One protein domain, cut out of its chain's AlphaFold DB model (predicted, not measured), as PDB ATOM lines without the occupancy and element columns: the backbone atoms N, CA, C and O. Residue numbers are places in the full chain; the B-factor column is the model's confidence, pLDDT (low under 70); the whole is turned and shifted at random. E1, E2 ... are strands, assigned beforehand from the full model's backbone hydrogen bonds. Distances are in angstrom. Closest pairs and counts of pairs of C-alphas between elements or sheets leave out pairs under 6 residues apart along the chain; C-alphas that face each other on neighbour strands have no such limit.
ATOM      1  N   LYS A  64      40.578 -58.238 -54.669       87.56
ATOM      2  CA  LYS A  64      39.664 -57.581 -53.720       87.56
ATOM      3  C   LYS A  64      40.093 -56.164 -53.299       87.56
ATOM      4  O   LYS A  64      39.238 -55.383 -52.889       87.56
ATOM      5  N   TYR A  65      41.385 -55.839 -53.370       89.00
ATOM      6  CA  TYR A  65      41.914 -54.525 -52.987       89.00
ATOM      7  C   TYR A  65      41.840 -53.491 -54.113       89.00
ATOM      8  O   TYR A  65      41.980 -52.298 -53.856       89.00
ATOM      9  N   GLU A  66      41.604 -53.933 -55.346       89.88
ATOM     10  CA  GLU A  66      41.523 -53.056 -56.505       89.88
ATOM     11  C   GLU A  66      40.301 -52.132 -56.433       89.88
ATOM     12  O   GLU A  66      39.228 -52.522 -55.952       89.88
ATOM     13  N   GLY A  67      40.479 -50.895 -56.898       90.75
ATOM     14  CA  GLY A  67      39.418 -49.898 -56.974       90.75
ATOM     15  C   GLY A  67      39.749 -48.571 -56.296       90.75
ATOM     16  O   GLY A  67      40.868 -48.333 -55.837       90.75
ATOM     17  N   GLU A  68      38.744 -47.700 -56.264       91.69
ATOM     18  CA  GLU A  68      38.784 -46.423 -55.558       91.69
ATOM     19  C   GLU A  68      38.328 -46.600 -54.108       91.69
ATOM     20  O   GLU A  68      37.367 -47.310 -53.812       91.69
ATOM     21  N   TRP A  69      39.042 -45.930 -53.214       91.88
ATOM     22  CA  TRP A  69      38.820 -45.941 -51.782       91.88
ATOM     23  C   TRP A  69      38.943 -44.521 -51.242       91.88
ATOM     24  O   TRP A  69      39.714 -43.708 -51.749       91.88
ATOM     25  N   GLN A  70      38.228 -44.216 -50.170       90.50
ATOM     26  CA  GLN A  70      38.228 -42.894 -49.560       90.50
ATOM     27  C   GLN A  70      38.193 -42.975 -48.035       90.50
ATOM     28  O   GLN A  70      37.720 -43.946 -47.449       90.50
ATOM     29  N   GLN A  71      38.721 -41.944 -47.384       88.31
ATOM     30  CA  GLN A  71      38.602 -41.769 -45.942       88.31
ATOM     31  C   GLN A  71      37.378 -40.942 -45.568       88.31
ATOM     32  O   GLN A  71      36.752 -40.285 -46.402       88.31
ATOM     33  N   ALA A  72      37.072 -40.936 -44.271       88.06
ATOM     34  CA  ALA A  72      36.094 -40.020 -43.716       88.06
ATOM     35  C   ALA A  72      36.533 -38.572 -43.961       88.06
ATOM     36  O   ALA A  72      37.727 -38.272 -44.038       88.06
ATOM     37  N   CYS A  73      35.554 -37.676 -44.065       89.81
ATOM     38  CA  CYS A  73      35.842 -36.256 -44.139       89.81
ATOM     39  C   CYS A  73      36.582 -35.788 -42.883       89.81
ATOM     40  O   CYS A  73      36.184 -36.108 -41.761       89.81
ATOM     41  N   VAL A  74      37.622 -34.984 -43.081       89.00
ATOM     42  CA  VAL A  74      38.304 -34.265 -42.015       89.00
ATOM     43  C   VAL A  74      38.442 -32.815 -42.442       89.00
ATOM     44  O   VAL A  74      39.344 -32.471 -43.200       89.00
ATOM     45  N   ASP A  75      37.565 -31.969 -41.910       90.06
ATOM     46  CA  ASP A  75      37.736 -30.519 -41.913       90.06
ATOM     47  C   ASP A  75      38.018 -29.952 -43.320       90.06
ATOM     48  O   ASP A  75      39.075 -29.367 -43.574       90.06
ATOM     49  N   HIS A  76      37.035 -30.127 -44.213       92.50
ATOM     50  CA  HIS A  76      37.028 -29.844 -45.661       92.50
ATOM     51  C   HIS A  76      37.732 -30.871 -46.542       92.50
ATOM     52  O   HIS A  76      37.504 -30.883 -47.750       92.50
ATOM     53  N   MET A  77      38.591 -31.723 -45.989       92.50
ATOM     54  CA  MET A  77      39.440 -32.602 -46.783       92.50
ATOM     55  C   MET A  77      38.930 -34.040 -46.765       92.50
ATOM     56  O   MET A  77      38.650 -34.612 -45.710       92.50
ATOM     57  N   ARG A  78      38.861 -34.653 -47.948       88.69
ATOM     58  CA  ARG A  78      38.715 -36.099 -48.098       88.69
ATOM     59  C   ARG A  78      39.911 -36.660 -48.847       88.69
ATOM     60  O   ARG A  78      40.160 -36.282 -49.992       88.69
ATOM     61  N   LEU A  79      40.616 -37.602 -48.222       87.94
ATOM     62  CA  LEU A  79      41.634 -38.366 -48.924       87.94
ATOM     63  C   LEU A  79      40.963 -39.476 -49.725       87.94
ATOM     64  O   LEU A  79      40.168 -40.247 -49.186       87.94
ATOM     65  N   LYS A  80      41.357 -39.580 -50.986       88.19
ATOM     66  CA  LYS A  80      41.026 -40.673 -51.883       88.19
ATOM     67  C   LYS A  80      42.288 -41.397 -52.312       88.19
ATOM     68  O   LYS A  80      43.363 -40.805 -52.438       88.19
ATOM     69  N   THR A  81      42.140 -42.680 -52.594       88.25
ATOM     70  CA  THR A  81      43.169 -43.482 -53.232       88.25
ATOM     71  C   THR A  81      42.569 -44.389 -54.295       88.25
ATOM     72  O   THR A  81      41.429 -44.820 -54.170       88.25
ATOM     73  N   VAL A  82      43.344 -44.689 -55.331       89.06
ATOM     74  CA  VAL A  82      43.030 -45.751 -56.288       89.06
ATOM     75  C   VAL A  82      44.158 -46.764 -56.252       89.06
ATOM     76  O   VAL A  82      45.328 -46.395 -56.388       89.06
ATOM     77  N   LEU A  83      43.786 -48.027 -56.073       90.38
ATOM     78  CA  LEU A  83      44.669 -49.177 -56.175       90.38
ATOM     79  C   LEU A  83      44.428 -49.825 -57.537       90.38
ATOM     80  O   LEU A  83      43.301 -50.230 -57.820       90.38
ATOM     81  N   VAL A  84      45.476 -49.924 -58.357       90.19
ATOM     82  CA  VAL A  84      45.437 -50.560 -59.685       90.19
ATOM     83  C   VAL A  84      46.449 -51.693 -59.740       90.19
ATOM     84  O   VAL A  84      47.626 -51.477 -59.446       90.19
ATOM     85  N   ALA A  85      46.015 -52.895 -60.117       90.44
ATOM     86  CA  ALA A  85      46.921 -54.028 -60.249       90.44
ATOM     87  C   ALA A  85      47.823 -53.849 -61.480       90.44
ATOM     88  O   ALA A  85      47.348 -53.614 -62.587       90.44
ATOM     89  N   THR A  86      49.135 -53.988 -61.302       91.12
ATOM     90  CA  THR A  86      50.114 -53.981 -62.405       91.12
ATOM     91  C   THR A  86      50.713 -55.361 -62.666       91.12
ATOM     92  O   THR A  86      51.333 -55.579 -63.705       91.12
ATOM     93  N   SER A  87      50.518 -56.303 -61.742       91.44
ATOM     94  CA  SER A  87      50.848 -57.721 -61.883       91.44
ATOM     95  C   SER A  87      50.012 -58.555 -60.902       91.44
ATOM     96  O   SER A  87      49.249 -58.005 -60.107       91.44
ATOM     97  N   ALA A  88      50.220 -59.877 -60.885       90.06
ATOM     98  CA  ALA A  88      49.551 -60.789 -59.953       90.06
ATOM     99  C   ALA A  88      49.762 -60.435 -58.467       90.06
ATOM    100  O   ALA A  88      48.917 -60.761 -57.628       90.06
ATOM    101  N   THR A  89      50.871 -59.767 -58.142       90.25
ATOM    102  CA  THR A  89      51.299 -59.463 -56.767       90.25
ATOM    103  C   THR A  89      51.673 -58.000 -56.568       90.25
ATOM    104  O   THR A  89      52.215 -57.645 -55.526       90.25
ATOM    105  N   THR A  90      51.441 -57.129 -57.551       90.81
ATOM    106  CA  THR A  90      51.864 -55.724 -57.484       90.81
ATOM    107  C   THR A  90      50.719 -54.786 -57.816       90.81
ATOM    108  O   THR A  90      49.984 -55.005 -58.777       90.81
ATOM    109  N   PHE A  91      50.603 -53.722 -57.027       89.69
ATOM    110  CA  PHE A  91      49.672 -52.625 -57.240       89.69
ATOM    111  C   PHE A  91      50.416 -51.299 -57.319       89.69
ATOM    112  O   PHE A  91      51.406 -51.092 -56.619       89.69
ATOM    113  N   THR A  92      49.905 -50.375 -58.122       89.69
ATOM    114  CA  THR A  92      50.214 -48.954 -57.977       89.69
ATOM    115  C   THR A  92      49.122 -48.283 -57.160       89.69
ATOM    116  O   THR A  92      47.939 -48.609 -57.267       89.69
ATOM    117  N   VAL A  93      49.539 -47.345 -56.319       87.56
ATOM    118  CA  VAL A  93      48.672 -46.571 -55.440       87.56
ATOM    119  C   VAL A  93      48.797 -45.113 -55.845       87.56
ATOM    120  O   VAL A  93      49.872 -44.507 -55.796       87.56
ATOM    121  N   THR A  94      47.677 -44.535 -56.260       86.56
ATOM    122  CA  THR A  94      47.575 -43.091 -56.486       86.56
ATOM    123  C   THR A  94      46.758 -42.486 -55.362       86.56
ATOM    124  O   THR A  94      45.731 -43.042 -54.980       86.56
ATOM    125  N   THR A  95      47.212 -41.364 -54.811       85.00
ATOM    126  CA  THR A  95      46.513 -40.638 -53.748       85.00
ATOM    127  C   THR A  95      46.177 -39.230 -54.206       85.00
ATOM    128  O   THR A  95      46.937 -38.584 -54.934       85.00
ATOM    129  N   ARG A  96      45.009 -38.762 -53.777       86.25
ATOM    130  CA  ARG A  96      44.515 -37.418 -54.051       86.25
ATOM    131  C   ARG A  96      43.731 -36.926 -52.858       86.25
ATOM    132  O   ARG A  96      42.983 -37.679 -52.244       86.25
ATOM    133  N   GLU A  97      43.882 -35.654 -52.557       90.31
ATOM    134  CA  GLU A  97      43.070 -34.973 -51.564       90.31
ATOM    135  C   GLU A  97      42.087 -34.053 -52.272       90.31
ATOM    136  O   GLU A  97      42.492 -33.206 -53.069       90.31
ATOM    137  N   ASP A  98      40.808 -34.205 -51.962       91.38
ATOM    138  CA  ASP A  98      39.771 -33.278 -52.392       91.38
ATOM    139  C   ASP A  98      39.423 -32.352 -51.231       91.38
ATOM    140  O   ASP A  98      39.075 -32.816 -50.143       91.38
ATOM    141  N   TYR A  99      39.512 -31.048 -51.475       94.00
ATOM    142  CA  TYR A  99      39.132 -29.997 -50.544       94.00
ATOM    143  C   TYR A  99      37.802 -29.404 -50.982       94.00
ATOM    144  O   TYR A  99      37.699 -28.764 -52.029       94.00
ATOM    145  N   TYR A 100      36.792 -29.637 -50.169       94.94
ATOM    146  CA  TYR A 100      35.420 -29.216 -50.381       94.94
ATOM    147  C   TYR A 100      35.157 -27.872 -49.718       94.94
ATOM    148  O   TYR A 100      35.778 -27.525 -48.716       94.94
ATOM    149  N   ASP A 101      34.214 -27.125 -50.276       96.25
ATOM    150  CA  ASP A 101      33.901 -25.777 -49.812       96.25
ATOM    151  C   ASP A 101      33.460 -25.729 -48.338       96.25
ATOM    152  O   ASP A 101      33.800 -24.786 -47.633       96.25
ATOM    153  N   TYR A 102      32.798 -26.782 -47.841       94.50
ATOM    154  CA  TYR A 102      32.347 -26.883 -46.449       94.50
ATOM    155  C   TYR A 102      33.104 -27.944 -45.640       94.50
ATOM    156  O   TYR A 102      33.566 -28.961 -46.167       94.50
ATOM    157  N   ALA A 103      33.192 -27.719 -44.325       92.94
ATOM    158  CA  ALA A 103      34.002 -28.522 -43.406       92.94
ATOM    159  C   ALA A 103      33.592 -29.998 -43.293       92.94
ATOM    160  O   ALA A 103      34.426 -30.843 -42.964       92.94
ATOM    161  N   ASP A 104      32.334 -30.313 -43.589       92.50
ATOM    162  CA  ASP A 104      31.767 -31.666 -43.634       92.50
ATOM    163  C   ASP A 104      31.977 -32.373 -44.988       92.50
ATOM    164  O   ASP A 104      31.462 -33.468 -45.230       92.50
ATOM    165  N   CYS A 105      32.791 -31.776 -45.859       92.75
ATOM    166  CA  CYS A 105      33.078 -32.234 -47.208       92.75
ATOM    167  C   CYS A 105      31.853 -32.265 -48.126       92.75
ATOM    168  O   CYS A 105      31.732 -33.146 -48.985       92.75
ATOM    169  N   THR A 106      30.943 -31.313 -47.934       95.00
ATOM    170  CA  THR A 106      29.845 -31.026 -48.857       95.00
ATOM    171  C   THR A 106      30.165 -29.812 -49.735       95.00
ATOM    172  O   THR A 106      31.163 -29.114 -49.543       95.00
ATOM    173  N   GLY A 107      29.328 -29.558 -50.744       95.00
ATOM    174  CA  GLY A 107      29.550 -28.481 -51.709       95.00
ATOM    175  C   GLY A 107      30.547 -28.849 -52.810       95.00
ATOM    176  O   GLY A 107      30.833 -30.023 -53.057       95.00
ATOM    177  N   ALA A 108      31.035 -27.835 -53.526       95.56
ATOM    178  CA  ALA A 108      31.978 -28.025 -54.621       95.56
ATOM    179  C   ALA A 108      33.389 -28.327 -54.096       95.56
ATOM    180  O   ALA A 108      33.785 -27.842 -53.038       95.56
ATOM    181  N   VAL A 109      34.170 -29.086 -54.866       95.88
ATOM    182  CA  VAL A 109      35.614 -29.202 -54.636       95.88
ATOM    183  C   VAL A 109      36.264 -27.893 -55.085       95.88
ATOM    184  O   VAL A 109      36.230 -27.556 -56.268       95.88
ATOM    185  N   VAL A 110      36.823 -27.144 -54.137       95.56
ATOM    186  CA  VAL A 110      37.478 -25.847 -54.373       95.56
ATOM    187  C   VAL A 110      38.982 -25.994 -54.577       95.56
ATOM    188  O   VAL A 110      39.611 -25.136 -55.193       95.56
ATOM    189  N   ALA A 111      39.570 -27.091 -54.104       94.19
ATOM    190  CA  ALA A 111      40.954 -27.425 -54.384       94.19
ATOM    191  C   ALA A 111      41.168 -28.937 -54.432       94.19
ATOM    192  O   ALA A 111      40.492 -29.712 -53.758       94.19
ATOM    193  N   THR A 112      42.161 -29.349 -55.202       92.25
ATOM    194  CA  THR A 112      42.602 -30.729 -55.314       92.25
ATOM    195  C   THR A 112      44.104 -30.780 -55.113       92.25
ATOM    196  O   THR A 112      44.858 -29.990 -55.681       92.25
ATOM    197  N   GLY A 113      44.541 -31.714 -54.280       87.81
ATOM    198  CA  GLY A 113      45.938 -31.963 -53.992       87.81
ATOM    199  C   GLY A 113      46.396 -33.312 -54.530       87.81
ATOM    200  O   GLY A 113      45.723 -34.316 -54.307       87.81
ATOM    201  N   SER A 114      47.537 -33.366 -55.221       83.69
ATOM    202  CA  SER A 114      48.115 -34.637 -55.681       83.69
ATOM    203  C   SER A 114      49.630 -34.577 -55.864       83.69
ATOM    204  O   SER A 114      50.229 -33.501 -55.899       83.69
ATOM    205  N   TYR A 115      50.238 -35.750 -56.040       80.31
ATOM    206  CA  TYR A 115      51.645 -35.905 -56.419       80.31
ATOM    207  C   TYR A 115      51.869 -35.988 -57.943       80.31
ATOM    208  O   TYR A 115      53.012 -36.080 -58.378       80.31
ATOM    209  N   GLY A 116      50.804 -35.958 -58.757       73.25
ATOM    210  CA  GLY A 116      50.884 -35.982 -60.227       73.25
ATOM    211  C   GLY A 116      51.313 -37.315 -60.856       73.25
ATOM    212  O   GLY A 116      51.454 -37.400 -62.070       73.25
ATOM    213  N   MET A 117      51.514 -38.353 -60.049       73.69
ATOM    214  CA  MET A 117      51.904 -39.702 -60.459       73.69
ATOM    215  C   MET A 117      51.450 -40.710 -59.392       73.69
ATOM    216  O   MET A 117      51.115 -40.285 -58.278       73.69
ATOM    217  N   PRO A 118      51.466 -42.026 -59.675       74.56
ATOM    218  CA  PRO A 118      51.375 -43.021 -58.617       74.56
ATOM    219  C   PRO A 118      52.460 -42.751 -57.572       74.56
ATOM    220  O   PRO A 118      53.650 -42.714 -57.890       74.56
ATOM    221  N   GLY A 119      52.034 -42.491 -56.338       73.25
ATOM    222  CA  GLY A 119      52.939 -42.117 -55.251       73.25
ATOM    223  C   GLY A 119      53.630 -43.325 -54.625       73.25
ATOM    224  O   GLY A 119      54.629 -43.166 -53.926       73.25
ATOM    225  N   GLU A 120      53.103 -44.523 -54.870       84.12
ATOM    226  CA  GLU A 120      53.528 -45.751 -54.214       84.12
ATOM    227  C   GLU A 120      53.282 -46.969 -55.118       84.12
ATOM    228  O   GLU A 120      52.285 -47.054 -55.839       84.12
ATOM    229  N   THR A 121      54.207 -47.923 -55.057       87.81
ATOM    230  CA  THR A 121      54.057 -49.277 -55.591       87.81
ATOM    231  C   THR A 121      54.063 -50.252 -54.424       87.81
ATOM    232  O   THR A 121      54.962 -50.213 -53.587       87.81
ATOM    233  N   VAL A 122      53.080 -51.143 -54.372       88.69
ATOM    234  CA  VAL A 122      52.918 -52.138 -53.312       88.69
ATOM    235  C   VAL A 122      53.124 -53.525 -53.902       88.69
ATOM    236  O   VAL A 122      52.373 -53.933 -54.783       88.69
ATOM    237  N   THR A 123      54.115 -54.255 -53.398       90.06
ATOM    238  CA  THR A 123      54.387 -55.651 -53.761       90.06
ATOM    239  C   THR A 123      54.003 -56.560 -52.601       90.06
ATOM    240  O   THR A 123      54.510 -56.400 -51.489       90.06
ATOM    241  N   TYR A 124      53.116 -57.515 -52.849       85.88
ATOM    242  CA  TYR A 124      52.587 -58.423 -51.838       85.88
ATOM    243  C   TYR A 124      53.415 -59.699 -51.710       85.88
ATOM    244  O   TYR A 124      53.993 -60.184 -52.682       85.88
ATOM    245  N   ASP A 125      53.411 -60.255 -50.501       80.38
ATOM    246  CA  ASP A 125      53.740 -61.660 -50.283       80.38
ATOM    247  C   ASP A 125      52.581 -62.529 -50.800       80.38
ATOM    248  O   ASP A 125      51.407 -62.197 -50.609       80.38
ATOM    249  N   GLU A 126      52.904 -63.637 -51.462       71.56
ATOM    250  CA  GLU A 126      51.907 -64.562 -52.002       71.56
ATOM    251  C   GLU A 126      51.151 -65.319 -50.905       71.56
ATOM    252  O   GLU A 126      50.059 -65.823 -51.163       71.56
ATOM    253  N   THR A 127      51.691 -65.380 -49.681       81.75
ATOM    254  CA  THR A 127      51.071 -66.113 -48.570       81.75
ATOM    255  C   THR A 127      50.474 -65.151 -47.535       81.75
ATOM    256  O   THR A 127      51.214 -64.549 -46.752       81.75
ATOM    257  N   PRO A 128      49.135 -64.998 -47.471       83.50
ATOM    258  CA  PRO A 128      48.485 -64.274 -46.385       83.50
ATOM    259  C   PRO A 128      48.744 -64.943 -45.035       83.50
ATOM    260  O   PRO A 128      48.888 -66.163 -44.945       83.50
ATOM    261  N   VAL A 129      48.743 -64.147 -43.969       85.75
ATOM    262  CA  VAL A 129      48.995 -64.632 -42.608       85.75
ATOM    263  C   VAL A 129      47.792 -64.424 -41.696       85.75
ATOM    264  O   VAL A 129      47.003 -63.488 -41.859       85.75
ATOM    265  N   THR A 130      47.684 -65.290 -40.694       87.00
ATOM    266  CA  THR A 130      46.819 -65.084 -39.530       87.00
ATOM    267  C   THR A 130      47.586 -64.246 -38.516       87.00
ATOM    268  O   THR A 130      48.687 -64.611 -38.103       87.00
ATOM    269  N   ALA A 131      47.027 -63.104 -38.134       86.06
ATOM    270  CA  ALA A 131      47.681 -62.167 -37.232       86.06
ATOM    271  C   ALA A 131      46.647 -61.417 -36.393       86.06
ATOM    272  O   ALA A 131      45.560 -61.115 -36.878       86.06
ATOM    273  N   ALA A 132      46.992 -61.068 -35.154       88.38
ATOM    274  CA  ALA A 132      46.137 -60.210 -34.338       88.38
ATOM    275  C   ALA A 132      46.155 -58.781 -34.898       88.38
ATOM    276  O   ALA A 132      47.228 -58.220 -35.119       88.38
ATOM    277  N   VAL A 133      44.989 -58.163 -35.083       89.06
ATOM    278  CA  VAL A 133      44.879 -56.775 -35.543       89.06
ATOM    279  C   VAL A 133      44.167 -55.936 -34.491       89.06
ATOM    280  O   VAL A 133      43.024 -56.206 -34.135       89.06
ATOM    281  N   THR A 134      44.836 -54.892 -34.003       91.12
ATOM    282  CA  THR A 134      44.202 -53.866 -33.163       91.12
ATOM    283  C   THR A 134      43.576 -52.799 -34.055       91.12
ATOM    284  O   THR A 134      44.281 -52.136 -34.818       91.12
ATOM    285  N   LEU A 135      42.263 -52.628 -33.960       90.19
ATOM    286  CA  LEU A 135      41.491 -51.628 -34.693       90.19
ATOM    287  C   LEU A 135      41.714 -50.212 -34.137       90.19
ATOM    288  O   LEU A 135      42.222 -50.032 -33.030       90.19
ATOM    289  N   LEU A 136      41.280 -49.191 -34.885       86.00
ATOM    290  CA  LEU A 136      41.395 -47.779 -34.479       86.00
ATOM    291  C   LEU A 136      40.666 -47.462 -33.160       86.00
ATOM    292  O   LEU A 136      41.063 -46.544 -32.448       86.00
ATOM    293  N   ASN A 137      39.627 -48.228 -32.820       88.44
ATOM    294  CA  ASN A 137      38.893 -48.118 -31.555       88.44
ATOM    295  C   ASN A 137      39.531 -48.913 -30.395       88.44
ATOM    296  O   ASN A 137      38.970 -48.944 -29.304       88.44
ATOM    297  N   GLY A 138      40.676 -49.564 -30.621       88.12
ATOM    298  CA  GLY A 138      41.390 -50.369 -29.628       88.12
ATOM    299  C   GLY A 138      40.951 -51.833 -29.540       88.12
ATOM    300  O   GLY A 138      41.626 -52.619 -28.877       88.12
ATOM    301  N   ASN A 139      39.874 -52.232 -30.221       89.88
ATOM    302  CA  ASN A 139      39.420 -53.620 -30.207       89.88
ATOM    303  C   ASN A 139      40.386 -54.524 -30.975       89.88
ATOM    304  O   ASN A 139      40.946 -54.130 -31.999       89.88
ATOM    305  N   LEU A 140      40.536 -55.761 -30.508       89.38
ATOM    306  CA  LEU A 140      41.310 -56.790 -31.194       89.38
ATOM    307  C   LEU A 140      40.403 -57.644 -32.074       89.38
ATOM    308  O   LEU A 140      39.333 -58.072 -31.646       89.38
ATOM    309  N   VAL A 141      40.871 -57.931 -33.283       88.62
ATOM    310  CA  VAL A 141      40.265 -58.903 -34.193       88.62
ATOM    311  C   VAL A 141      41.328 -59.875 -34.699       88.62
ATOM    312  O   VAL A 141      42.495 -59.518 -34.848       88.62
ATOM    313  N   GLN A 142      40.919 -61.116 -34.943       78.94
ATOM    314  CA  GLN A 142      41.748 -62.175 -35.519       78.94
ATOM    315  C   GLN A 142      41.164 -62.538 -36.894       78.94
ATOM    316  O   GLN A 142      40.155 -63.237 -36.953       78.94
ATOM    317  N   PRO A 143      41.716 -62.020 -37.999       65.06
ATOM    318  CA  PRO A 143      41.385 -62.494 -39.339       65.06
ATOM    319  C   PRO A 143      41.894 -63.921 -39.614       65.06
ATOM    320  O   PRO A 143      43.090 -64.179 -39.505       65.06
ATOM    321  N   GLU A 144      41.012 -64.812 -40.071       60.97
ATOM    322  CA  GLU A 144      41.356 -66.097 -40.710       60.97
ATOM    323  C   GLU A 144      41.691 -65.865 -42.191       60.97
ATOM    324  O   GLU A 144      40.978 -65.128 -42.877       60.97
ATOM    325  N   PRO A 145      42.783 -66.469 -42.679       60.09
ATOM    326  CA  PRO A 145      43.920 -65.733 -43.243       60.09
ATOM    327  C   PRO A 145      43.493 -64.499 -44.059       60.09
ATOM    328  O   PRO A 145      43.205 -64.592 -45.253       60.09
ATOM    329  N   ALA A 146      43.458 -63.320 -43.427       76.81
ATOM    330  CA  ALA A 146      43.007 -62.093 -44.103       76.81
ATOM    331  C   ALA A 146      44.056 -60.981 -44.181       76.81
ATOM    332  O   ALA A 146      43.777 -59.953 -44.800       76.81
ATOM    333  N   VAL A 147      45.247 -61.172 -43.600       87.56
ATOM    334  CA  VAL A 147      46.310 -60.162 -43.634       87.56
ATOM    335  C   VAL A 147      47.257 -60.447 -44.792       87.56
ATOM    336  O   VAL A 147      48.010 -61.418 -44.782       87.56
ATOM    337  N   SER A 148      47.225 -59.575 -45.792       88.50
ATOM    338  CA  SER A 148      48.115 -59.614 -46.949       88.50
ATOM    339  C   SER A 148      49.351 -58.774 -46.650       88.50
ATOM    340  O   SER A 148      49.281 -57.545 -46.652       88.50
ATOM    341  N   LEU A 149      50.471 -59.434 -46.354       87.56
ATOM    342  CA  LEU A 149      51.747 -58.755 -46.132       87.56
ATOM    343  C   LEU A 149      52.207 -58.082 -47.422       87.56
ATOM    344  O   LEU A 149      52.053 -58.636 -48.509       87.56
ATOM    345  N   ALA A 150      52.786 -56.894 -47.298       87.75
ATOM    346  CA  ALA A 150      53.261 -56.144 -48.441       87.75
ATOM    347  C   ALA A 150      54.492 -55.297 -48.119       87.75
ATOM    348  O   ALA A 150      54.695 -54.821 -46.999       87.75
ATOM    349  N   THR A 151      55.304 -55.087 -49.147       85.38
ATOM    350  CA  THR A 151      56.357 -54.078 -49.170       85.38
ATOM    351  C   THR A 151      55.887 -52.926 -50.041       85.38
ATOM    352  O   THR A 151      55.544 -53.115 -51.204       85.38
ATOM    353  N   SER A 152      55.875 -51.730 -49.470       83.81
ATOM    354  CA  SER A 152      55.611 -50.487 -50.181       83.81
ATOM    355  C   SER A 152      56.927 -49.867 -50.627       83.81
ATOM    356  O   SER A 152      57.889 -49.815 -49.853       83.81
ATOM    357  N   LEU A 153      56.941 -49.332 -51.841       83.62
ATOM    358  CA  LEU A 153      57.969 -48.455 -52.375       83.62
ATOM    359  C   LEU A 153      57.323 -47.120 -52.745       83.62
ATOM    360  O   LEU A 153      56.543 -47.036 -53.689       83.62
ATOM    361  N   ILE A 154      57.668 -46.080 -52.000       81.75
ATOM    362  CA  ILE A 154      57.182 -44.718 -52.193       81.75
ATOM    363  C   ILE A 154      58.120 -44.014 -53.168       81.75
ATOM    364  O   ILE A 154      59.343 -44.037 -52.986       81.75
ATOM    365  N   ALA A 155      57.555 -43.360 -54.177       79.69
ATOM    366  CA  ALA A 155      58.306 -42.522 -55.099       79.69
ATOM    367  C   ALA A 155      58.637 -41.160 -54.467       79.69
ATOM    368  O   ALA A 155      57.895 -40.634 -53.637       79.69
ATOM    369  N   THR A 156      59.745 -40.552 -54.887       80.44
ATOM    370  CA  THR A 156      60.013 -39.143 -54.578       80.44
ATOM    371  C   THR A 156      59.105 -38.274 -55.437       80.44
ATOM    372  O   THR A 156      59.149 -38.362 -56.662       80.44
ATOM    373  N   ALA A 157      58.292 -37.425 -54.815       77.50
ATOM    374  CA  ALA A 157      57.357 -36.561 -55.529       77.50
ATOM    375  C   ALA A 157      57.032 -35.305 -54.721       77.50
ATOM    376  O   ALA A 157      57.043 -35.323 -53.491       77.50
ATOM    377  N   THR A 158      56.695 -34.214 -55.403       81.69
ATOM    378  CA  THR A 158      56.230 -32.980 -54.753       81.69
ATOM    379  C   THR A 158      54.716 -32.902 -54.831       81.69
ATOM    380  O   THR A 158      54.130 -33.152 -55.880       81.69
ATOM    381  N   PHE A 159      54.080 -32.545 -53.722       81.00
ATOM    382  CA  PHE A 159      52.642 -32.354 -53.661       81.00
ATOM    383  C   PHE A 159      52.264 -30.990 -54.231       81.00
ATOM    384  O   PHE A 159      52.841 -29.970 -53.849       81.00
ATOM    385  N   LYS A 160      51.264 -30.965 -55.107       84.44
ATOM    386  CA  LYS A 160      50.731 -29.746 -55.714       84.44
ATOM    387  C   LYS A 160      49.257 -29.599 -55.374       84.44
ATOM    388  O   LYS A 160      48.517 -30.576 -55.426       84.44
ATOM    389  N   LEU A 161      48.858 -28.371 -55.056       89.25
ATOM    390  CA  LEU A 161      47.469 -27.960 -54.871       89.25
ATOM    391  C   LEU A 161      47.035 -27.128 -56.078       89.25
ATOM    392  O   LEU A 161      47.736 -26.195 -56.468       89.25
ATOM    393  N   THR A 162      45.884 -27.455 -56.653       91.38
ATOM    394  CA  THR A 162      45.271 -26.733 -57.776       91.38
ATOM    395  C   THR A 162      43.773 -26.558 -57.525       91.38
ATOM    396  O   THR A 162      43.187 -27.313 -56.759       91.38
ATOM    397  N   GLY A 163      43.134 -25.552 -58.125       93.12
ATOM    398  CA  GLY A 163      41.688 -25.325 -57.993       93.12
ATOM    399  C   GLY A 163      41.318 -23.858 -57.787       93.12
ATOM    400  O   GLY A 163      42.191 -23.001 -57.675       93.12
ATOM    401  N   SER A 164      40.016 -23.572 -57.756       94.31
ATOM    402  CA  SER A 164      39.466 -22.211 -57.658       94.31
ATOM    403  C   SER A 164      39.707 -21.544 -56.302       94.31
ATOM    404  O   SER A 164      39.828 -20.323 -56.235       94.31
ATOM    405  N   GLY A 165      39.789 -22.329 -55.230       94.06
ATOM    406  CA  GLY A 165      40.079 -21.851 -53.880       94.06
ATOM    407  C   GLY A 165      41.570 -21.648 -53.612       94.06
ATOM    408  O   GLY A 165      41.921 -20.994 -52.631       94.06
ATOM    409  N   VAL A 166      42.462 -22.181 -54.454       95.19
ATOM    410  CA  VAL A 166      43.915 -22.099 -54.241       95.19
ATOM    411  C   VAL A 166      44.411 -20.681 -54.513       95.19
ATOM    412  O   VAL A 166      44.237 -20.145 -55.605       95.19
ATOM    413  N   GLN A 167      45.060 -20.082 -53.516       94.69
ATOM    414  CA  GLN A 167      45.627 -18.736 -53.595       94.69
ATOM    415  C   GLN A 167      47.147 -18.780 -53.816       94.69
ATOM    416  O   GLN A 167      47.774 -19.823 -53.592       94.69
ATOM    417  N   PRO A 168      47.775 -17.658 -54.224       91.38
ATOM    418  CA  PRO A 168      49.226 -17.574 -54.320       91.38
ATOM    419  C   PRO A 168      49.915 -17.986 -53.014       91.38
ATOM    420  O   PRO A 168      49.507 -17.579 -51.925       91.38
ATOM    421  N   THR A 169      50.978 -18.782 -53.131       90.06
ATOM    422  CA  THR A 169      51.794 -19.215 -51.992       90.06
ATOM    423  C   THR A 169      52.323 -18.008 -51.218       90.06
ATOM    424  O   THR A 169      52.915 -17.096 -51.795       90.06
ATOM    425  N   ILE A 170      52.153 -18.038 -49.898       90.75
ATOM    426  CA  ILE A 170      52.705 -17.057 -48.961       90.75
ATOM    427  C   ILE A 170      53.801 -17.701 -48.113       90.75
ATOM    428  O   ILE A 170      53.876 -18.924 -48.005       90.75
ATOM    429  N   TYR A 171      54.640 -16.891 -47.474       88.25
ATOM    430  CA  TYR A 171      55.677 -17.382 -46.568       88.25
ATOM    431  C   TYR A 171      55.322 -17.038 -45.125       88.25
ATOM    432  O   TYR A 171      55.114 -15.873 -44.797       88.25
ATOM    433  N   VAL A 172      55.283 -18.054 -44.263       86.94
ATOM    434  CA  VAL A 172      55.094 -17.904 -42.814       86.94
ATOM    435  C   VAL A 172      56.327 -18.485 -42.137       86.94
ATOM    436  O   VAL A 172      56.662 -19.645 -42.365       86.94
ATOM    437  N   ASP A 173      57.050 -17.664 -41.374       90.00
ATOM    438  CA  ASP A 173      58.327 -18.036 -40.744       90.00
ATOM    439  C   ASP A 173      59.336 -18.655 -41.736       90.00
ATOM    440  O   ASP A 173      60.012 -19.644 -41.450       90.00
ATOM    441  N   GLY A 174      59.393 -18.104 -42.955       85.38
ATOM    442  CA  GLY A 174      60.271 -18.577 -44.033       85.38
ATOM    443  C   GLY A 174      59.831 -19.881 -44.709       85.38
ATOM    444  O   GLY A 174      60.522 -20.357 -45.608       85.38
ATOM    445  N   LYS A 175      58.684 -20.459 -44.327       82.81
ATOM    446  CA  LYS A 175      58.139 -21.679 -44.936       82.81
ATOM    447  C   LYS A 175      57.048 -21.343 -45.952       82.81
ATOM    448  O   LYS A 175      56.152 -20.564 -45.620       82.81
ATOM    449  N   PRO A 176      57.082 -21.935 -47.159       84.88
ATOM    450  CA  PRO A 176      56.022 -21.747 -48.135       84.88
ATOM    451  C   PRO A 176      54.741 -22.441 -47.658       84.88
ATOM    452  O   PRO A 176      54.725 -23.643 -47.375       84.88
ATOM    453  N   MET A 177      53.667 -21.665 -47.594       87.94
ATOM    454  CA  MET A 177      52.317 -22.097 -47.271       87.94
ATOM    455  C   MET A 177      51.416 -21.766 -48.457       87.94
ATOM    456  O   MET A 177      51.370 -20.621 -48.904       87.94
ATOM    457  N   THR A 178      50.679 -22.749 -48.951       90.38
ATOM    458  CA  THR A 178      49.653 -22.558 -49.971       90.38
ATOM    459  C   THR A 178      48.312 -22.344 -49.277       90.38
ATOM    460  O   THR A 178      47.829 -23.256 -48.594       90.38
ATOM    461  N   PRO A 179      47.708 -21.154 -49.393       94.00
ATOM    462  CA  PRO A 179      46.395 -20.926 -48.833       94.00
ATOM    463  C   PRO A 179      45.294 -21.520 -49.705       94.00
ATOM    464  O   PRO A 179      45.374 -21.486 -50.934       94.00
ATOM    465  N   ILE A 180      44.242 -22.005 -49.054       94.88
ATOM    466  CA  ILE A 180      42.985 -22.371 -49.701       94.88
ATOM    467  C   ILE A 180      41.876 -21.534 -49.066       94.88
ATOM    468  O   ILE A 180      41.708 -21.531 -47.840       94.88
ATOM    469  N   GLN A 181      41.157 -20.808 -49.915       97.19
ATOM    470  CA  GLN A 181      39.946 -20.083 -49.569       97.19
ATOM    471  C   GLN A 181      38.747 -21.026 -49.686       97.19
ATOM    472  O   GLN A 181      38.492 -21.583 -50.753       97.19
ATOM    473  N   PHE A 182      38.022 -21.157 -48.583       95.25
ATOM    474  CA  PHE A 182      36.715 -21.798 -48.480       95.25
ATOM    475  C   PHE A 182      35.651 -20.719 -48.263       95.25
ATOM    476  O   PHE A 182      35.980 -19.576 -47.929       95.25
ATOM    477  N   THR A 183      34.377 -21.057 -48.415       93.31
ATOM    478  CA  THR A 183      33.275 -20.126 -48.139       93.31
ATOM    479  C   THR A 183      33.263 -19.647 -46.681       93.31
ATOM    480  O   THR A 183      33.021 -18.469 -46.420       93.31
ATOM    481  N   ASP A 184      33.547 -20.529 -45.725       88.75
ATOM    482  CA  ASP A 184      33.480 -20.263 -44.281       88.75
ATOM    483  C   ASP A 184      34.858 -20.118 -43.608       88.75
ATOM    484  O   ASP A 184      34.944 -19.751 -42.432       88.75
ATOM    485  N   ALA A 185      35.945 -20.386 -44.334       90.00
ATOM    486  CA  ALA A 185      37.277 -20.473 -43.757       90.00
ATOM    487  C   ALA A 185      38.392 -20.078 -44.730       90.00
ATOM    488  O   ALA A 185      38.274 -20.123 -45.951       90.00
ATOM    489  N   TYR A 186      39.543 -19.751 -44.154       91.25
ATOM    490  CA  TYR A 186      40.798 -19.581 -44.872       91.25
ATOM    491  C   TYR A 186      41.865 -20.407 -44.165       91.25
ATOM    492  O   TYR A 186      42.079 -20.242 -42.961       91.25
ATOM    493  N   LYS A 187      42.517 -21.323 -44.889       92.19
ATOM    494  CA  LYS A 187      43.463 -22.271 -44.284       92.19
ATOM    495  C   LYS A 187      44.780 -22.320 -45.023       92.19
ATOM    496  O   LYS A 187      44.828 -22.245 -46.246       92.19
ATOM    497  N   LEU A 188      45.848 -22.480 -44.249       89.38
ATOM    498  CA  LEU A 188      47.216 -22.532 -44.740       89.38
ATOM    499  C   LEU A 188      47.715 -23.971 -44.744       89.38
ATOM    500  O   LEU A 188      47.785 -24.607 -43.691       89.38
ATOM    501  N   TYR A 189      48.125 -24.450 -45.912       85.62
ATOM    502  CA  TYR A 189      48.685 -25.782 -46.078       85.62
ATOM    503  C   TYR A 189      50.175 -25.675 -46.388       85.62
ATOM    504  O   TYR A 189      50.548 -24.983 -47.334       85.62
ATOM    505  N   PRO A 190      51.054 -26.333 -45.620       82.75
ATOM    506  CA  PRO A 190      52.470 -26.338 -45.950       82.75
ATOM    507  C   PRO A 190      52.704 -27.122 -47.241       82.75
ATOM    508  O   PRO A 190      51.998 -28.098 -47.517       82.75
ATOM    509  N   GLY A 191      53.731 -26.730 -47.996       73.50
ATOM    510  CA  GLY A 191      54.248 -27.559 -49.082       73.50
ATOM    511  C   GLY A 191      54.667 -28.938 -48.564       73.50
ATOM    512  O   GLY A 191      55.223 -29.061 -47.469       73.50
ATOM    513  N   ARG A 192      54.386 -29.988 -49.342       74.69
ATOM    514  CA  ARG A 192      54.687 -31.378 -48.973       74.69
ATOM    515  C   ARG A 192      55.456 -32.065 -50.084       74.69
ATOM    516  O   ARG A 192      55.213 -31.814 -51.259       74.69
ATOM    517  N   ALA A 193      56.342 -32.968 -49.701       75.56
ATOM    518  CA  ALA A 193      57.043 -33.836 -50.627       75.56
ATOM    519  C   ALA A 193      57.165 -35.235 -50.023       75.56
ATOM    520  O   ALA A 193      57.297 -35.388 -48.808       75.56
ATOM    521  N   LEU A 194      57.111 -36.244 -50.879       75.62
ATOM    522  CA  LEU A 194      57.548 -37.592 -50.563       75.62
ATOM    523  C   LEU A 194      59.060 -37.633 -50.759       75.62
ATOM    524  O   LEU A 194      59.557 -37.262 -51.820       75.62
ATOM    525  N   ALA A 195      59.782 -38.091 -49.743       77.12
ATOM    526  CA  ALA A 195      61.235 -38.254 -49.801       77.12
ATOM    527  C   ALA A 195      61.668 -39.569 -50.480       77.12
ATOM    528  O   ALA A 195      62.859 -39.868 -50.535       77.12
ATOM    529  N   GLY A 196      60.701 -40.354 -50.968       77.38
ATOM    530  CA  GLY A 196      60.905 -41.732 -51.387       77.38
ATOM    531  C   GLY A 196      61.268 -42.656 -50.219       77.38
ATOM    532  O   GLY A 196      61.612 -42.216 -49.120       77.38
ATOM    533  N   GLY A 197      61.160 -43.963 -50.434       78.69
ATOM    534  CA  GLY A 197      61.578 -44.954 -49.442       78.69
ATOM    535  C   GLY A 197      60.825 -46.265 -49.554       78.69
ATOM    536  O   GLY A 197      59.860 -46.380 -50.305       78.69
ATOM    537  N   SER A 198      61.262 -47.262 -48.791       80.88
ATOM    538  CA  SER A 198      60.577 -48.547 -48.709       80.88
ATOM    539  C   SER A 198      60.218 -48.888 -47.273       80.88
ATOM    540  O   SER A 198      60.938 -48.541 -46.337       80.88
ATOM    541  N   THR A 199      59.088 -49.562 -47.105       77.19
ATOM    542  CA  THR A 199      58.587 -49.997 -45.806       77.19
ATOM    543  C   THR A 199      57.787 -51.287 -45.939       77.19
ATOM    544  O   THR A 199      57.230 -51.582 -46.998       77.19
ATOM    545  N   LYS A 200      57.715 -52.053 -44.852       81.88
ATOM    546  CA  LYS A 200      56.880 -53.249 -44.753       81.88
ATOM    547  C   LYS A 200      55.615 -52.946 -43.965       81.88
ATOM    548  O   LYS A 200      55.661 -52.290 -42.928       81.88
ATOM    549  N   GLY A 201      54.509 -53.524 -44.399       83.62
ATOM    550  CA  GLY A 201      53.297 -53.606 -43.600       83.62
ATOM    551  C   GLY A 201      52.311 -54.586 -44.203       83.62
ATOM    552  O   GLY A 201      52.732 -55.590 -44.777       83.62
ATOM    553  N   ALA A 202      51.016 -54.354 -44.018       87.06
ATOM    554  CA  ALA A 202      50.005 -55.271 -44.521       87.06
ATOM    555  C   ALA A 202      48.643 -54.627 -44.793       87.06
ATOM    556  O   ALA A 202      48.257 -53.644 -44.165       87.06
ATOM    557  N   LEU A 203      47.877 -55.225 -45.697       89.31
ATOM    558  CA  LEU A 203      46.496 -54.841 -45.968       89.31
ATOM    559  C   LEU A 203      45.534 -55.918 -45.485       89.31
ATOM    560  O   LEU A 203      45.857 -57.106 -45.464       89.31
ATOM    561  N   MET A 204      44.344 -55.482 -45.095       89.81
ATOM    562  CA  MET A 204      43.239 -56.354 -44.728       89.81
ATOM    563  C   MET A 204      41.931 -55.719 -45.184       89.81
ATOM    564  O   MET A 204      41.768 -54.505 -45.080       89.81
ATOM    565  N   LEU A 205      40.991 -56.541 -45.653       89.31
ATOM    566  CA  LEU A 205      39.593 -56.130 -45.751       89.31
ATOM    567  C   LEU A 205      38.838 -56.598 -44.513       89.31
ATOM    568  O   LEU A 205      38.924 -57.769 -44.146       89.31
ATOM    569  N   LEU A 206      38.066 -55.700 -43.907       89.19
ATOM    570  CA  LEU A 206      37.174 -56.020 -42.797       89.19
ATOM    571  C   LEU A 206      35.816 -55.372 -43.047       89.19
ATOM    572  O   LEU A 206      35.724 -54.154 -43.121       89.19
ATOM    573  N   ASN A 207      34.764 -56.182 -43.185       88.44
ATOM    574  CA  ASN A 207      33.396 -55.714 -43.458       88.44
ATOM    575  C   ASN A 207      33.268 -54.788 -44.686       88.44
ATOM    576  O   ASN A 207      32.394 -53.930 -44.723       88.44
ATOM    577  N   GLY A 208      34.125 -54.972 -45.694       88.31
ATOM    578  CA  GLY A 208      34.147 -54.143 -46.904       88.31
ATOM    579  C   GLY A 208      35.072 -52.927 -46.827       88.31
ATOM    580  O   GLY A 208      35.349 -52.344 -47.870       88.31
ATOM    581  N   ASP A 209      35.613 -52.606 -45.651       90.94
ATOM    582  CA  ASP A 209      36.581 -51.525 -45.478       90.94
ATOM    583  C   ASP A 209      38.008 -52.011 -45.729       90.94
ATOM    584  O   ASP A 209      38.404 -53.092 -45.281       90.94
ATOM    585  N   LEU A 210      38.800 -51.177 -46.398       91.31
ATOM    586  CA  LEU A 210      40.230 -51.366 -46.578       91.31
ATOM    587  C   LEU A 210      40.989 -50.821 -45.374       91.31
ATOM    588  O   LEU A 210      40.942 -49.630 -45.065       91.31
ATOM    589  N   LEU A 211      41.745 -51.696 -44.722       90.69
ATOM    590  CA  LEU A 211      42.574 -51.365 -43.576       90.69
ATOM    591  C   LEU A 211      44.048 -51.457 -43.947       90.69
ATOM    592  O   LEU A 211      44.508 -52.480 -44.458       90.69
ATOM    593  N   THR A 212      44.797 -50.407 -43.618       87.81
ATOM    594  CA  THR A 212      46.259 -50.430 -43.659       87.81
ATOM    595  C   THR A 212      46.799 -50.724 -42.272       87.81
ATOM    596  O   THR A 212      46.390 -50.125 -41.277       87.81
ATOM    597  N   LEU A 213      47.702 -51.691 -42.196       86.88
ATOM    598  CA  LEU A 213      48.217 -52.277 -40.973       86.88
ATOM    599  C   LEU A 213      49.729 -52.071 -40.824       86.88
ATOM    600  O   LEU A 213      50.510 -52.448 -41.692       86.88
ATOM    601  N   VAL A 214      50.164 -51.549 -39.681       85.19
ATOM    602  CA  VAL A 214      51.587 -51.493 -39.309       85.19
ATOM    603  C   VAL A 214      51.907 -52.584 -38.300       85.19
ATOM    604  O   VAL A 214      51.103 -52.855 -37.403       85.19
ATOM    605  N   ALA A 215      53.066 -53.225 -38.448       82.75
ATOM    606  CA  ALA A 215      53.511 -54.246 -37.508       82.75
ATOM    607  C   ALA A 215      53.688 -53.641 -36.107       82.75
ATOM    608  O   ALA A 215      54.156 -52.509 -35.957       82.75
ATOM    609  N   VAL A 216      53.311 -54.394 -35.076       80.69
ATOM    610  CA  VAL A 216      53.615 -54.042 -33.688       80.69
ATOM    611  C   VAL A 216      55.045 -54.495 -33.396       80.69
ATOM    612  O   VAL A 216      55.315 -55.691 -33.515       80.69
ATOM    613  N   PRO A 217      55.963 -53.580 -33.027       74.44
ATOM    614  CA  PRO A 217      57.321 -53.959 -32.657       74.44
ATOM    615  C   PRO A 217      57.313 -54.987 -31.528       74.44
ATOM    616  O   PRO A 217      56.476 -54.911 -30.628       74.44
ATOM    617  N   ASP A 218      58.241 -55.939 -31.596       72.62
ATOM    618  CA  ASP A 218      58.508 -56.923 -30.540       72.62
ATOM    619  C   ASP A 218      57.323 -57.846 -30.175       72.62
ATOM    620  O   ASP A 218      57.366 -58.553 -29.168       72.62
ATOM    621  N   ALA A 219      56.279 -57.893 -31.010       64.94
ATOM    622  CA  ALA A 219      55.149 -58.806 -30.872       64.94
ATOM    623  C   ALA A 219      55.130 -59.832 -32.016       64.94
ATOM    624  O   ALA A 219      55.301 -59.491 -33.187       64.94
ATOM    625  N   ALA A 220      54.873 -61.102 -31.691       64.38
ATOM    626  CA  ALA A 220      54.653 -62.127 -32.708       64.38
ATOM    627  C   ALA A 220      53.382 -61.803 -33.520       64.38
ATOM    628  O   ALA A 220      52.347 -61.485 -32.933       64.38
ATOM    629  N   ALA A 221      53.488 -61.861 -34.856       73.25
ATOM    630  CA  ALA A 221      52.406 -61.732 -35.846       73.25
ATOM    631  C   ALA A 221      51.232 -60.828 -35.409       73.25
ATOM    632  O   ALA A 221      50.083 -61.264 -35.326       73.25
ATOM    633  N   SER A 222      51.529 -59.568 -35.078       84.88
ATOM    634  CA  SER A 222      50.539 -58.606 -34.589       84.88
ATOM    635  C   SER A 222      50.657 -57.277 -35.322       84.88
ATOM    636  O   SER A 222      51.756 -56.776 -35.558       84.88
ATOM    637  N   PHE A 223      49.512 -56.682 -35.638       87.31
ATOM    638  CA  PHE A 223      49.415 -55.418 -36.350       87.31
ATOM    639  C   PHE A 223      48.462 -54.440 -35.660       87.31
ATOM    640  O   PHE A 223      47.565 -54.815 -34.902       87.31
ATOM    641  N   LYS A 224      48.636 -53.155 -35.964       88.75
ATOM    642  CA  LYS A 224      47.706 -52.079 -35.616       88.75
ATOM    643  C   LYS A 224      47.198 -51.425 -36.889       88.75
ATOM    644  O   LYS A 224      47.987 -51.162 -37.797       88.75
ATOM    645  N   VAL A 225      45.903 -51.123 -36.937       88.62
ATOM    646  CA  VAL A 225      45.334 -50.309 -38.012       88.62
ATOM    647  C   VAL A 225      45.949 -48.919 -37.936       88.62
ATOM    648  O   VAL A 225      45.887 -48.244 -36.908       88.62
ATOM    649  N   LYS A 226      46.561 -48.500 -39.038       85.44
ATOM    650  CA  LYS A 226      47.051 -47.143 -39.233       85.44
ATOM    651  C   LYS A 226      45.959 -46.293 -39.859       85.44
ATOM    652  O   LYS A 226      45.691 -45.213 -39.341       85.44
ATOM    653  N   LEU A 227      45.347 -46.791 -40.936       86.12
ATOM    654  CA  LEU A 227      44.333 -46.099 -41.728       86.12
ATOM    655  C   LEU A 227      43.188 -47.040 -42.085       86.12
ATOM    656  O   LEU A 227      43.386 -48.241 -42.257       86.12
ATOM    657  N   GLN A 228      42.010 -46.450 -42.249       88.12
ATOM    658  CA  GLN A 228      40.810 -47.111 -42.736       88.12
ATOM    659  C   GLN A 228      40.276 -46.325 -43.929       88.12
ATOM    660  O   GLN A 228      40.259 -45.092 -43.902       88.12
ATOM    661  N   PHE A 229      39.863 -47.050 -44.958       89.62
ATOM    662  CA  PHE A 229      39.214 -46.523 -46.140       89.62
ATOM    663  C   PHE A 229      37.960 -47.335 -46.431       89.62
ATOM    664  O   PHE A 229      37.909 -48.533 -46.164       89.62
ATOM    665  N   PHE A 230      36.972 -46.685 -47.019       91.56
ATOM    666  CA  PHE A 230      35.739 -47.295 -47.498       91.56
ATOM    667  C   PHE A 230      35.572 -46.986 -48.984       91.56
ATOM    668  O   PHE A 230      36.261 -46.116 -49.521       91.56
TER     669      PHE A 230
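This is residues 64 to 230 of the 231 residues of an uncharacterized protein of Comamonadaceae bacterium CG2_30_59_20 (UniProt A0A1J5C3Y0). One long, strongly twisted sheet wraps round at one end of the domain into a small, nearly closed barrel, in which E1, E2, E3, E5, E7, E12, E13 and E14 follow each other round the ring and the last residues of E14 come back near E1. From this end the long strands E2, E3 and E7 reach lengthwise to the other, where E4 and E8 widen the sheet and the small three-stranded sheet E9, E10, E11 makes the far tip. The printed part has 167 residues with 14 named strands, E1 to E14 in chain order, and no named helix; its class is all strand, with 98 residues in named strands. The large sheet of 11 strands is branched and mixed, antiparallel but for E6 and E14, while the small one, in the order E9, E10, E11, is antiparallel. The whole is compact by its radius of gyration of the C-alphas, 17.8 A, with an elongated outline spanning 49 by 30 by 30 A.

E1 is residues 67 to 70, beginning at C-alpha 67 at (39.418, -49.898, -56.974). E2, residues 77 to 87, is 31.5 A long from first to last C-alpha, and E3, residues 90 to 100, is 32.0 A long. E4 is residues 109 to 114, E5 residues 120 to 124 and E6 residues 132 to 134. E7, residues 148 to 158, measures 28.9 A and runs on into E8, residues 160 to 162, across a break of 1 residue, at 73 degrees. E9 is residues 170 to 172, E10 residues 175 to 181, 18.8 A long, with C-alpha 175 at (58.139, -21.679, -44.936), and E11 residues 186 to 190. E12, residues 193 to 206, is the longest strand by residues and bends by 95 degrees at residue 196. E13 is residues 209 to 215, 18.9 A long. E14, residues 222 to 229, is 20.2 A long, bends by 59 degrees at residue 226 and ends with C-alpha 229 at (39.214, -46.523, -46.140).

E1, E2, E3 and E4 form a meander, each strand the antiparallel neighbour of the one before, as do E9, E10, E11 and E12, E13, E14. In the hairpin of E1 and E2, N 69 and O 81 are 2.8 A apart, within hydrogen-bond range; in that of E2 and E3, N 80 and O 96 are at 2.8 A. E3 has E2 on one side; on the other side are E5, beside residues 90 to 93, with N 93 and O 120 at 2.8 A, and E4, beside residues 96 to 100, with N 97 and O 113 at 2.9 A. E8 is the antiparallel neighbour of E4, with N 112 and O 162 at 2.8 A. E7 has E5 on one side, with N 121 and O 153 at 2.8 A, and E12 on the other side, with N 152 and O 199 at 2.8 A. E13 pairs with E12 through N 211 and O 204, 2.8 A, and with E14 through N 212 and O 227, 2.9 A. E6, an edge strand, is parallel to E14, with N 134 and O 223 at 2.9 A. The closest C-alphas of E1 and E14 are those of Gln 70 and Phe 229, 5.1 A apart. In the small sheet, N 177 and O 170 of E10 and E9 are 2.8 A apart, and N 178 and O 189 of E10 and E11 also 2.8 A. The closest C-alphas of E4 and E10 are those of Ala 111 and Ile 180, at 7.2 A.

The two C-alphas farthest apart, those of Glu 144 and Gly 174, are 51.3 A from each other. The printed part, residues 64 to 230, has no cut. The link from E6 to E7, residues 135 to 147, is long; within it residues 140 to 141 pair antiparallel with residues 133 to 134 of E6. The mean pLDDT of the printed part is 86.5, and the model's confidence is under 70 at residues 143 to 145 and 219 to 220.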